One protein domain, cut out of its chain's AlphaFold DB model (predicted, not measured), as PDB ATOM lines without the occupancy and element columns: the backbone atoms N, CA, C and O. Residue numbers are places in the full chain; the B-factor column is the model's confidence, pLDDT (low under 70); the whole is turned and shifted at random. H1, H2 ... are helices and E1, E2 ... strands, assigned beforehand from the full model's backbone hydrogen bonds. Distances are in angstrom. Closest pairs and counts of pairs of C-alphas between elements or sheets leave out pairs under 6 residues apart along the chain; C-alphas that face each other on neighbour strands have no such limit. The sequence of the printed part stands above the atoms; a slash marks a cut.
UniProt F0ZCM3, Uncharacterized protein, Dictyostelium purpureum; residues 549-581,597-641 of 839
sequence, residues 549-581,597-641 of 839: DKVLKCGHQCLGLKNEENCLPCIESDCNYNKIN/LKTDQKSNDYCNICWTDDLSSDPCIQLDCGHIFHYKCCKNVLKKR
ATOM      1  N   ASP A 549     201.567 221.399 216.783       90.38
ATOM      2  CA  ASP A 549     200.667 220.487 217.491       90.38
ATOM      3  C   ASP A 549     199.189 220.910 217.395       90.38
ATOM      4  O   ASP A 549     198.305 220.081 217.608       90.38
ATOM      5  N   LYS A 550     198.906 222.148 216.973       91.44
ATOM      6  CA  LYS A 550     197.551 222.663 216.719       91.44
ATOM      7  C   LYS A 550     196.860 221.941 215.543       91.44
ATOM      8  O   LYS A 550     197.463 221.721 214.490       91.44
ATOM      9  N   VAL A 551     195.563 221.670 215.695       90.88
ATOM     10  CA  VAL A 551     194.645 221.308 214.597       90.88
ATOM     11  C   VAL A 551     194.026 222.593 214.033       90.88
ATOM     12  O   VAL A 551     193.703 223.515 214.781       90.88
ATOM     13  N   LEU A 552     193.898 222.685 212.711       90.12
ATOM     14  CA  LEU A 552     193.368 223.855 212.008       90.12
ATOM     15  C   LEU A 552     191.829 223.867 212.000       90.12
ATOM     16  O   LEU A 552     191.188 222.825 212.110       90.12
ATOM     17  N   LYS A 553     191.222 225.039 211.744       87.94
ATOM     18  CA  LYS A 553     189.753 225.229 211.612       87.94
ATOM     19  C   LYS A 553     189.078 224.309 210.571       87.94
ATOM     20  O   LYS A 553     187.866 224.147 210.597       87.94
ATOM     21  N   CYS A 554     189.856 223.703 209.671       88.12
ATOM     22  CA  CYS A 554     189.406 222.740 208.663       88.12
ATOM     23  C   CYS A 554     189.492 221.260 209.096       88.12
ATOM     24  O   CYS A 554     189.261 220.388 208.264       88.12
ATOM     25  N   GLY A 555     189.871 220.964 210.344       88.31
ATOM     26  CA  GLY A 555     190.033 219.602 210.877       88.31
ATOM     27  C   GLY A 555     191.409 218.961 210.648       88.31
ATOM     28  O   GLY A 555     191.742 217.987 211.318       88.31
ATOM     29  N   HIS A 556     192.240 219.514 209.761       89.62
ATOM     30  CA  HIS A 556     193.576 218.983 209.463       89.62
ATOM     31  C   HIS A 556     194.635 219.423 210.486       89.62
ATOM     32  O   HIS A 556     194.603 220.546 210.995       89.62
ATOM     33  N   GLN A 557     195.617 218.559 210.755       90.75
ATOM     34  CA  GLN A 557     196.774 218.892 211.590       90.75
ATOM     35  C   GLN A 557     197.621 219.994 210.931       90.75
ATOM     36  O   GLN A 557     197.912 219.928 209.738       90.75
ATOM     37  N   CYS A 558     198.079 220.984 211.698       93.12
ATOM     38  CA  CYS A 558     198.939 222.033 211.156       93.12
ATOM     39  C   CYS A 558     200.315 221.480 210.731       93.12
ATOM     40  O   CYS A 558     201.054 220.896 211.536       93.12
ATOM     41  N   LEU A 559     200.690 221.711 209.466       93.94
ATOM     42  CA  LEU A 559     201.993 221.333 208.901       93.94
ATOM     43  C   LEU A 559     203.121 222.354 209.173       93.94
ATOM     44  O   LEU A 559     204.261 222.102 208.786       93.94
ATOM     45  N   GLY A 560     202.823 223.456 209.873       95.12
ATOM     46  CA  GLY A 560     203.778 224.499 210.277       95.12
ATOM     47  C   GLY A 560     204.756 224.099 211.390       95.12
ATOM     48  O   GLY A 560     204.773 222.944 211.840       95.12
ATOM     49  N   LEU A 561     205.538 225.061 211.892       95.44
ATOM     50  CA  LEU A 561     206.421 224.859 213.047       95.44
ATOM     51  C   LEU A 561     205.685 225.025 214.388       95.44
ATOM     52  O   LEU A 561     204.582 225.566 214.500       95.44
ATOM     53  N   LYS A 562     206.334 224.542 215.449       93.81
ATOM     54  CA  LYS A 562     205.917 224.756 216.832       93.81
ATOM     55  C   LYS A 562     206.131 226.215 217.251       93.81
ATOM     56  O   LYS A 562     207.153 226.811 216.924       93.81
ATOM     57  N   ASN A 563     205.192 226.740 218.039       88.75
ATOM     58  CA  ASN A 563     205.193 228.089 218.620       88.75
ATOM     59  C   ASN A 563     205.172 229.255 217.609       88.75
ATOM     60  O   ASN A 563     205.478 230.383 217.982       88.75
ATOM     61  N   GLU A 564     204.764 229.020 216.360       91.31
ATOM     62  CA  GLU A 564     204.427 230.119 215.449       91.31
ATOM     63  C   GLU A 564     203.115 230.786 215.896       91.31
ATOM     64  O   GLU A 564     202.140 230.105 216.249       91.31
ATOM     65  N   GLU A 565     203.112 232.125 215.914       87.06
ATOM     66  CA  GLU A 565     201.948 232.960 216.252       87.06
ATOM     67  C   GLU A 565     200.769 232.582 215.347       87.06
ATOM     68  O   GLU A 565     199.709 232.143 215.800       87.06
ATOM     69  N   ASN A 566     201.033 232.657 214.044       89.06
ATOM     70  CA  ASN A 566     200.146 232.285 212.963       89.06
ATOM     71  C   ASN A 566     200.487 230.870 212.485       89.06
ATOM     72  O   ASN A 566     201.645 230.555 212.226       89.06
ATOM     73  N   CYS A 567     199.479 230.010 212.350       92.19
ATOM     74  CA  CYS A 567     199.679 228.669 211.803       92.19
ATOM     75  C   CYS A 567     199.891 228.719 210.287       92.19
ATOM     76  O   CYS A 567     199.278 229.543 209.606       92.19
ATOM     77  N   LEU A 568     200.673 227.783 209.747       92.44
ATOM     78  CA  LEU A 568     200.708 227.532 208.305       92.44
ATOM     79  C   LEU A 568     199.276 227.259 207.791       92.44
ATOM     80  O   LEU A 568     198.554 226.492 208.443       92.44
ATOM     81  N   PRO A 569     198.852 227.837 206.648       90.69
ATOM     82  CA  PRO A 569     197.598 227.453 206.010       90.69
ATOM     83  C   PRO A 569     197.543 225.940 205.767       90.69
ATOM     84  O   PRO A 569     198.573 225.289 205.572       90.69
ATOM     85  N   CYS A 570     196.340 225.368 205.733       91.81
ATOM     86  CA  CYS A 570     196.201 223.971 205.335       91.81
ATOM     87  C   CYS A 570     196.645 223.801 203.874       91.81
ATOM     88  O   CYS A 570     196.242 224.600 203.032       91.81
ATOM     89  N   ILE A 571     197.417 222.756 203.572       92.19
ATOM     90  CA  ILE A 571     197.827 222.394 202.203       92.19
ATOM     91  C   ILE A 571     197.366 220.988 201.789       92.19
ATOM     92  O   ILE A 571     197.742 220.517 200.720       92.19
ATOM     93  N   GLU A 572     196.544 220.311 202.597       90.38
ATOM     94  CA  GLU A 572     195.973 219.011 202.217       90.38
ATOM     95  C   GLU A 572     195.086 219.147 200.965       90.38
ATOM     96  O   GLU A 572     194.325 220.109 200.818       90.38
ATOM     97  N   SER A 573     195.227 218.216 200.019       84.75
ATOM     98  CA  SER A 573     194.683 218.341 198.656       84.75
ATOM     99  C   SER A 573     193.156 218.190 198.574       84.75
ATOM    100  O   SER A 573     192.500 218.787 197.712       84.75
ATOM    101  N   ASP A 574     192.570 217.467 199.521       83.81
ATOM    102  CA  ASP A 574     191.135 217.306 199.736       83.81
ATOM    103  C   ASP A 574     190.508 218.435 200.581       83.81
ATOM    104  O   ASP A 574     189.282 218.567 200.609       83.81
ATOM    105  N   CYS A 575     191.312 219.321 201.186       85.88
ATOM    106  CA  CYS A 575     190.834 220.393 202.060       85.88
ATOM    107  C   CYS A 575     189.893 221.380 201.339       85.88
ATOM    108  O   CYS A 575     190.306 222.289 200.612       85.88
ATOM    109  N   ASN A 576     188.591 221.238 201.590       77.81
ATOM    110  CA  ASN A 576     187.561 222.083 200.980       77.81
ATOM    111  C   ASN A 576     187.467 223.490 201.600       77.81
ATOM    112  O   ASN A 576     186.960 224.401 200.950       77.81
ATOM    113  N   TYR A 577     188.005 223.701 202.808       73.75
ATOM    114  CA  TYR A 577     187.974 224.997 203.505       73.75
ATOM    115  C   TYR A 577     188.668 226.114 202.705       73.75
ATOM    116  O   TYR A 577     188.151 227.221 202.597       73.75
ATOM    117  N   ASN A 578     189.797 225.803 202.059       63.88
ATOM    118  CA  ASN A 578     190.531 226.768 201.233       63.88
ATOM    119  C   ASN A 578     189.778 227.122 199.935       63.88
ATOM    120  O   ASN A 578     189.825 228.263 199.481       63.88
ATOM    121  N   LYS A 579     189.054 226.157 199.350       60.81
ATOM    122  CA  LYS A 579     188.320 226.325 198.080       60.81
ATOM    123  C   LYS A 579     187.166 227.327 198.224       60.81
ATOM    124  O   LYS A 579     186.880 228.074 197.295       60.81
ATOM    125  N   ILE A 580     186.550 227.380 199.408       55.84
ATOM    126  CA  ILE A 580     185.499 228.351 199.759       55.84
ATOM    127  C   ILE A 580     186.062 229.781 199.813       55.84
ATOM    128  O   ILE A 580     185.395 230.719 199.384       55.84
ATOM    129  N   ASN A 581     187.293 229.955 200.298       52.97
ATOM    130  CA  ASN A 581     187.902 231.278 200.441       52.97
ATOM    131  C   ASN A 581     188.479 231.802 199.115       52.97
ATOM    132  O   ASN A 581     188.301 232.977 198.817       52.97
ATOM    133  N   LEU A 597     196.029 230.938 202.110       74.50
ATOM    134  CA  LEU A 597     196.894 230.118 201.268       74.50
ATOM    135  C   LEU A 597     197.226 230.853 199.953       74.50
ATOM    136  O   LEU A 597     196.496 230.768 198.971       74.50
ATOM    137  N   LYS A 598     198.365 231.554 199.936       78.56
ATOM    138  CA  LYS A 598     198.910 232.303 198.783       78.56
ATOM    139  C   LYS A 598     199.483 231.440 197.629       78.56
ATOM    140  O   LYS A 598     200.201 231.976 196.791       78.56
ATOM    141  N   THR A 599     199.284 230.119 197.610       83.50
ATOM    142  CA  THR A 599     199.946 229.209 196.649       83.50
ATOM    143  C   THR A 599     199.104 227.970 196.356       83.50
ATOM    144  O   THR A 599     198.382 227.486 197.223       83.50
ATOM    145  N   ASP A 600     199.243 227.408 195.157       86.44
ATOM    146  CA  ASP A 600     198.613 226.138 194.789       86.44
ATOM    147  C   ASP A 600     199.373 224.893 195.273       86.44
ATOM    148  O   ASP A 600     198.902 223.780 195.045       86.44
ATOM    149  N   GLN A 601     200.494 225.044 195.983       92.12
ATOM    150  CA  GLN A 601     201.239 223.906 196.534       92.12
ATOM    151  C   GLN A 601     200.407 223.068 197.524       92.12
ATOM    152  O   GLN A 601     199.635 223.607 198.323       92.12
ATOM    153  N   LYS A 602     200.592 221.745 197.483       93.06
ATOM    154  CA  LYS A 602     199.863 220.739 198.270       93.06
ATOM    155  C   LYS A 602     200.783 219.918 199.185       93.06
ATOM    156  O   LYS A 602     201.998 219.875 199.014       93.06
ATOM    157  N   SER A 603     200.201 219.245 200.175       92.81
ATOM    158  CA  SER A 603     200.894 218.430 201.191       92.81
ATOM    159  C   SER A 603     201.731 217.273 200.629       92.81
ATOM    160  O   SER A 603     202.674 216.822 201.288       92.81
ATOM    161  N   ASN A 604     201.388 216.815 199.425       92.19
ATOM    162  CA  ASN A 604     202.031 215.746 198.668       92.19
ATOM    163  C   ASN A 604     202.891 216.256 197.488       92.19
ATOM    164  O   ASN A 604     203.312 215.452 196.660       92.19
ATOM    165  N   ASP A 605     203.135 217.569 197.382       94.81
ATOM    166  CA  ASP A 605     204.130 218.108 196.451       94.81
ATOM    167  C   ASP A 605     205.534 217.990 197.051       94.81
ATOM    168  O   ASP A 605     205.731 218.220 198.248       94.81
ATOM    169  N   TYR A 606     206.538 217.717 196.216       96.31
ATOM    170  CA  TYR A 606     207.938 217.736 196.639       96.31
ATOM    171  C   TYR A 606     208.389 219.135 197.068       96.31
ATOM    172  O   TYR A 606     208.154 220.143 196.391       96.31
ATOM    173  N   CYS A 607     209.139 219.208 198.167       97.31
ATOM    174  CA  CYS A 607     209.803 220.441 198.567       97.31
ATOM    175  C   CYS A 607     210.877 220.823 197.538       97.31
ATOM    176  O   CYS A 607     211.915 220.169 197.422       97.31
ATOM    177  N   ASN A 608     210.654 221.939 196.839       96.06
ATOM    178  CA  ASN A 608     211.454 222.426 195.705       96.06
ATOM    179  C   ASN A 608     212.880 222.924 196.084       96.06
ATOM    180  O   ASN A 608     213.521 223.645 195.320       96.06
ATOM    181  N   ILE A 609     213.391 222.544 197.263       97.38
ATOM    182  CA  ILE A 609     214.787 222.739 197.695       97.38
ATOM    183  C   ILE A 609     215.518 221.397 197.854       97.38
ATOM    184  O   ILE A 609     216.668 221.302 197.433       97.38
ATOM    185  N   CYS A 610     214.897 220.371 198.455       96.81
ATOM    186  CA  CYS A 610     215.531 219.052 198.594       96.81
ATOM    187  C   CYS A 610     215.209 218.102 197.436       96.81
ATOM    188  O   CYS A 610     216.061 217.295 197.087       96.81
ATOM    189  N   TRP A 611     214.011 218.202 196.847       95.88
ATOM    190  CA  TRP A 611     213.504 217.306 195.795       95.88
ATOM    191  C   TRP A 611     213.436 215.810 196.176       95.88
ATOM    192  O   TRP A 611     213.197 214.969 195.316       95.88
ATOM    193  N   THR A 612     213.606 215.483 197.461       92.75
ATOM    194  CA  THR A 612     213.554 214.117 198.012       92.75
ATOM    195  C   THR A 612     212.233 213.789 198.703       92.75
ATOM    196  O   THR A 612     211.790 212.647 198.653       92.75
ATOM    197  N   ASP A 613     211.605 214.779 199.346       93.94
ATOM    198  CA  ASP A 613     210.505 214.574 200.293       93.94
ATOM    199  C   ASP A 613     209.333 215.538 200.040       93.94
ATOM    200  O   ASP A 613     209.532 216.734 199.783       93.94
ATOM    201  N   ASP A 614     208.114 215.026 200.202       95.25
ATOM    202  CA  ASP A 614     206.862 215.787 200.205       95.25
ATOM    203  C   ASP A 614     206.850 216.883 201.287       95.25
ATOM    204  O   ASP A 614     207.422 216.721 202.372       95.25
ATOM    205  N   LEU A 615     206.118 217.979 201.064       95.88
ATOM    206  CA  LEU A 615     205.950 219.060 202.047       95.88
ATOM    207  C   LEU A 615     205.379 218.581 203.399       95.88
ATOM    208  O   LEU A 615     205.727 219.133 204.439       95.88
ATOM    209  N   SER A 616     204.569 217.521 203.434       93.56
ATOM    210  CA  SER A 616     204.057 216.946 204.693       93.56
ATOM    211  C   SER A 616     205.085 216.151 205.524       93.56
ATOM    212  O   SER A 616     204.788 215.787 206.666       93.56
ATOM    213  N   SER A 617     206.289 215.891 204.996       93.88
ATOM    214  CA  SER A 617     207.284 214.972 205.584       93.88
ATOM    215  C   SER A 617     208.338 215.623 206.510       93.88
ATOM    216  O   SER A 617     209.098 214.913 207.178       93.88
ATOM    217  N   ASP A 618     208.355 216.956 206.621       95.62
ATOM    218  CA  ASP A 618     209.097 217.777 207.607       95.62
ATOM    219  C   ASP A 618     208.294 219.082 207.835       95.62
ATOM    220  O   ASP A 618     207.617 219.525 206.905       95.62
ATOM    221  N   PRO A 619     208.285 219.704 209.032       95.94
ATOM    222  CA  PRO A 619     207.518 220.932 209.251       95.94
ATOM    223  C   PRO A 619     207.901 222.076 208.295       95.94
ATOM    224  O   PRO A 619     209.071 222.440 208.124       95.94
ATOM    225  N   CYS A 620     206.877 222.663 207.684       96.88
ATOM    226  CA  CYS A 620     206.989 223.672 206.638       96.88
ATOM    227  C   CYS A 620     206.826 225.103 207.153       96.88
ATOM    228  O   CYS A 620     206.293 225.342 208.231       96.88
ATOM    229  N   ILE A 621     207.256 226.058 206.332       96.62
ATOM    230  CA  ILE A 621     206.966 227.488 206.468       96.62
ATOM    231  C   ILE A 621     206.455 228.030 205.132       96.62
ATOM    232  O   ILE A 621     206.872 227.560 204.070       96.62
ATOM    233  N   GLN A 622     205.579 229.032 205.183       95.38
ATOM    234  CA  GLN A 622     205.188 229.819 204.018       95.38
ATOM    235  C   GLN A 622     206.005 231.105 204.017       95.38
ATOM    236  O   GLN A 622     205.858 231.925 204.914       95.38
ATOM    237  N   LEU A 623     206.861 231.287 203.016       95.81
ATOM    238  CA  LEU A 623     207.597 232.536 202.837       95.81
ATOM    239  C   LEU A 623     206.630 233.685 202.514       95.81
ATOM    240  O   LEU A 623     205.557 233.459 201.949       95.81
ATOM    241  N   ASP A 624     207.047 234.930 202.747       93.50
ATOM    242  CA  ASP A 624     206.244 236.126 202.432       93.50
ATOM    243  C   ASP A 624     205.724 236.144 200.981       93.50
ATOM    244  O   ASP A 624     204.567 236.508 200.732       93.50
ATOM    245  N   CYS A 625     206.546 235.634 200.052       94.31
ATOM    246  CA  CYS A 625     206.255 235.409 198.629       94.31
ATOM    247  C   CYS A 625     205.193 234.326 198.325       94.31
ATOM    248  O   CYS A 625     205.019 233.949 197.169       94.31
ATOM    249  N   GLY A 626     204.548 233.761 199.347       93.38
ATOM    250  CA  GLY A 626     203.485 232.758 199.257       93.38
ATOM    251  C   GLY A 626     203.940 231.308 199.095       93.38
ATOM    252  O   GLY A 626     203.174 230.401 199.416       93.38
ATOM    253  N   HIS A 627     205.175 231.071 198.662       95.81
ATOM    254  CA  HIS A 627     205.698 229.726 198.419       95.81
ATOM    255  C   HIS A 627     206.070 228.987 199.710       95.81
ATOM    256  O   HIS A 627     206.572 229.587 200.666       95.81
ATOM    257  N   ILE A 628     205.835 227.674 199.722       97.38
ATOM    258  CA  ILE A 628     205.962 226.806 200.899       97.38
ATOM    259  C   ILE A 628     207.125 225.824 200.724       97.38
ATOM    260  O   ILE A 628     207.297 225.223 199.663       97.38
ATOM    261  N   PHE A 629     207.921 225.665 201.783       98.12
ATOM    262  CA  PHE A 629     209.100 224.793 201.838       98.12
ATOM    263  C   PHE A 629     209.297 224.241 203.257       98.12
ATOM    264  O   PHE A 629     208.892 224.881 204.232       98.12
ATOM    265  N   HIS A 630     210.003 223.111 203.407       98.06
ATOM    266  CA  HIS A 630     210.441 222.643 204.731       98.06
ATOM    267  C   HIS A 630     211.339 223.687 205.402       98.06
ATOM    268  O   HIS A 630     212.310 224.165 204.803       98.06
ATOM    269  N   TYR A 631     211.105 223.964 206.685       97.56
ATOM    270  CA  TYR A 631     211.939 224.887 207.457       97.56
ATOM    271  C   TYR A 631     213.415 224.474 207.458       97.56
ATOM    272  O   TYR A 631     214.316 225.307 207.297       97.56
ATOM    273  N   LYS A 632     213.670 223.169 207.620       97.19
ATOM    274  CA  LYS A 632     215.014 222.582 207.621       97.19
ATOM    275  C   LYS A 632     215.763 222.876 206.317       97.19
ATOM    276  O   LYS A 632     216.959 223.157 206.373       97.19
ATOM    277  N   CYS A 633     215.073 222.883 205.178       98.12
ATOM    278  CA  CYS A 633     215.656 223.153 203.868       98.12
ATOM    279  C   CYS A 633     216.063 224.627 203.719       98.12
ATOM    280  O   CYS A 633     217.245 224.897 203.497       98.12
ATOM    281  N   CYS A 634     215.159 225.581 203.973       98.06
ATOM    282  CA  CYS A 634     215.487 227.016 203.954       98.06
ATOM    283  C   CYS A 634     216.637 227.357 204.923       98.06
ATOM    284  O   CYS A 634     217.604 228.030 204.561       98.06
ATOM    285  N   LYS A 635     216.590 226.809 206.145       97.56
ATOM    286  CA  LYS A 635     217.643 226.944 207.162       97.56
ATOM    287  C   LYS A 635     218.997 226.387 206.709       97.56
ATOM    288  O   LYS A 635     220.025 226.982 207.023       97.56
ATOM    289  N   ASN A 636     219.022 225.250 206.010       97.44
ATOM    290  CA  ASN A 636     220.254 224.666 205.475       97.44
ATOM    291  C   ASN A 636     220.861 225.553 204.376       97.44
ATOM    292  O   ASN A 636     222.062 225.812 204.414       97.44
ATOM    293  N   VAL A 637     220.042 226.055 203.441       96.81
ATOM    294  CA  VAL A 637     220.489 226.940 202.349       96.81
ATOM    295  C   VAL A 637     221.090 228.233 202.911       96.81
ATOM    296  O   VAL A 637     222.242 228.557 202.616       96.81
ATOM    297  N   LEU A 638     220.372 228.923 203.805       97.75
ATOM    298  CA  LEU A 638     220.861 230.157 204.432       97.75
ATOM    299  C   LEU A 638     222.127 229.940 205.281       97.75
ATOM    300  O   LEU A 638     222.977 230.826 205.355       97.75
ATOM    301  N   LYS A 639     222.290 228.754 205.890       96.88
ATOM    302  CA  LYS A 639     223.525 228.372 206.595       96.88
ATOM    303  C   LYS A 639     224.700 228.085 205.658       96.88
ATOM    304  O   LYS A 639     225.816 228.456 206.007       96.88
ATOM    305  N   LYS A 640     224.474 227.421 204.516       94.56
ATOM    306  CA  LYS A 640     225.534 227.086 203.547       94.56
ATOM    307  C   LYS A 640     226.079 228.331 202.839       94.56
ATOM    308  O   LYS A 640     227.251 228.339 202.478       94.56
ATOM    309  N   ARG A 641     225.265 229.388 202.714       93.81
ATOM    310  CA  ARG A 641     225.628 230.655 202.057       93.81
ATOM    311  C   ARG A 641     226.063 230.419 200.598       93.81
ATOM    312  O   ARG A 641     225.485 229.579 199.912       93.81
TER     313      ARG A 641
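AT A GLANCE: This is residues 549 to 581 and 597 to 641 of the 839 residues of an uncharacterized protein of Dictyostelium purpureum (UniProt F0ZCM3). This domain has little regular structure: a small hairpin, E1 and E2, sits among long loops, with H2 running from E2 to one end of the long axis and short H1 near the other end. The 78 printed residues hold H1, E1, E2 and H2 in that order, with 22 residues in named elements, under half; the class is mixed. The whole is compact, radius of gyration of the C-alphas 12.3 A, and spans 40 by 24 by 22 A.

IN THESE COORDINATES: Find C-alpha 620 at (206.989, 223.672, 206.638), where E1, residues 620 to 622, begins. E2 is residues 628 to 630. H2, residues 631 to 640, runs 14.3 A to C-alpha 640 at (225.534, 227.086, 203.547). H1 is residues 576 to 581.

HOW THE PARTS SIT: Hairpin E1 and E2 is antiparallel at 151 degrees; N 621 and O 629, 2.9 A apart, are within hydrogen-bond range. The closest C-alphas of E1 and H2, Cys 620 and Tyr 631, are 5.2 A apart. H1 is apart from E2 and H2. Every O i to N i+4 pair is within range in H2, 1 of 2 in H1.

THE WHOLE: Residues 582 to 596 are not printed; C-alphas 581 and 597 are 9.1 A apart. Residues 578 to 581 have pLDDT under 70.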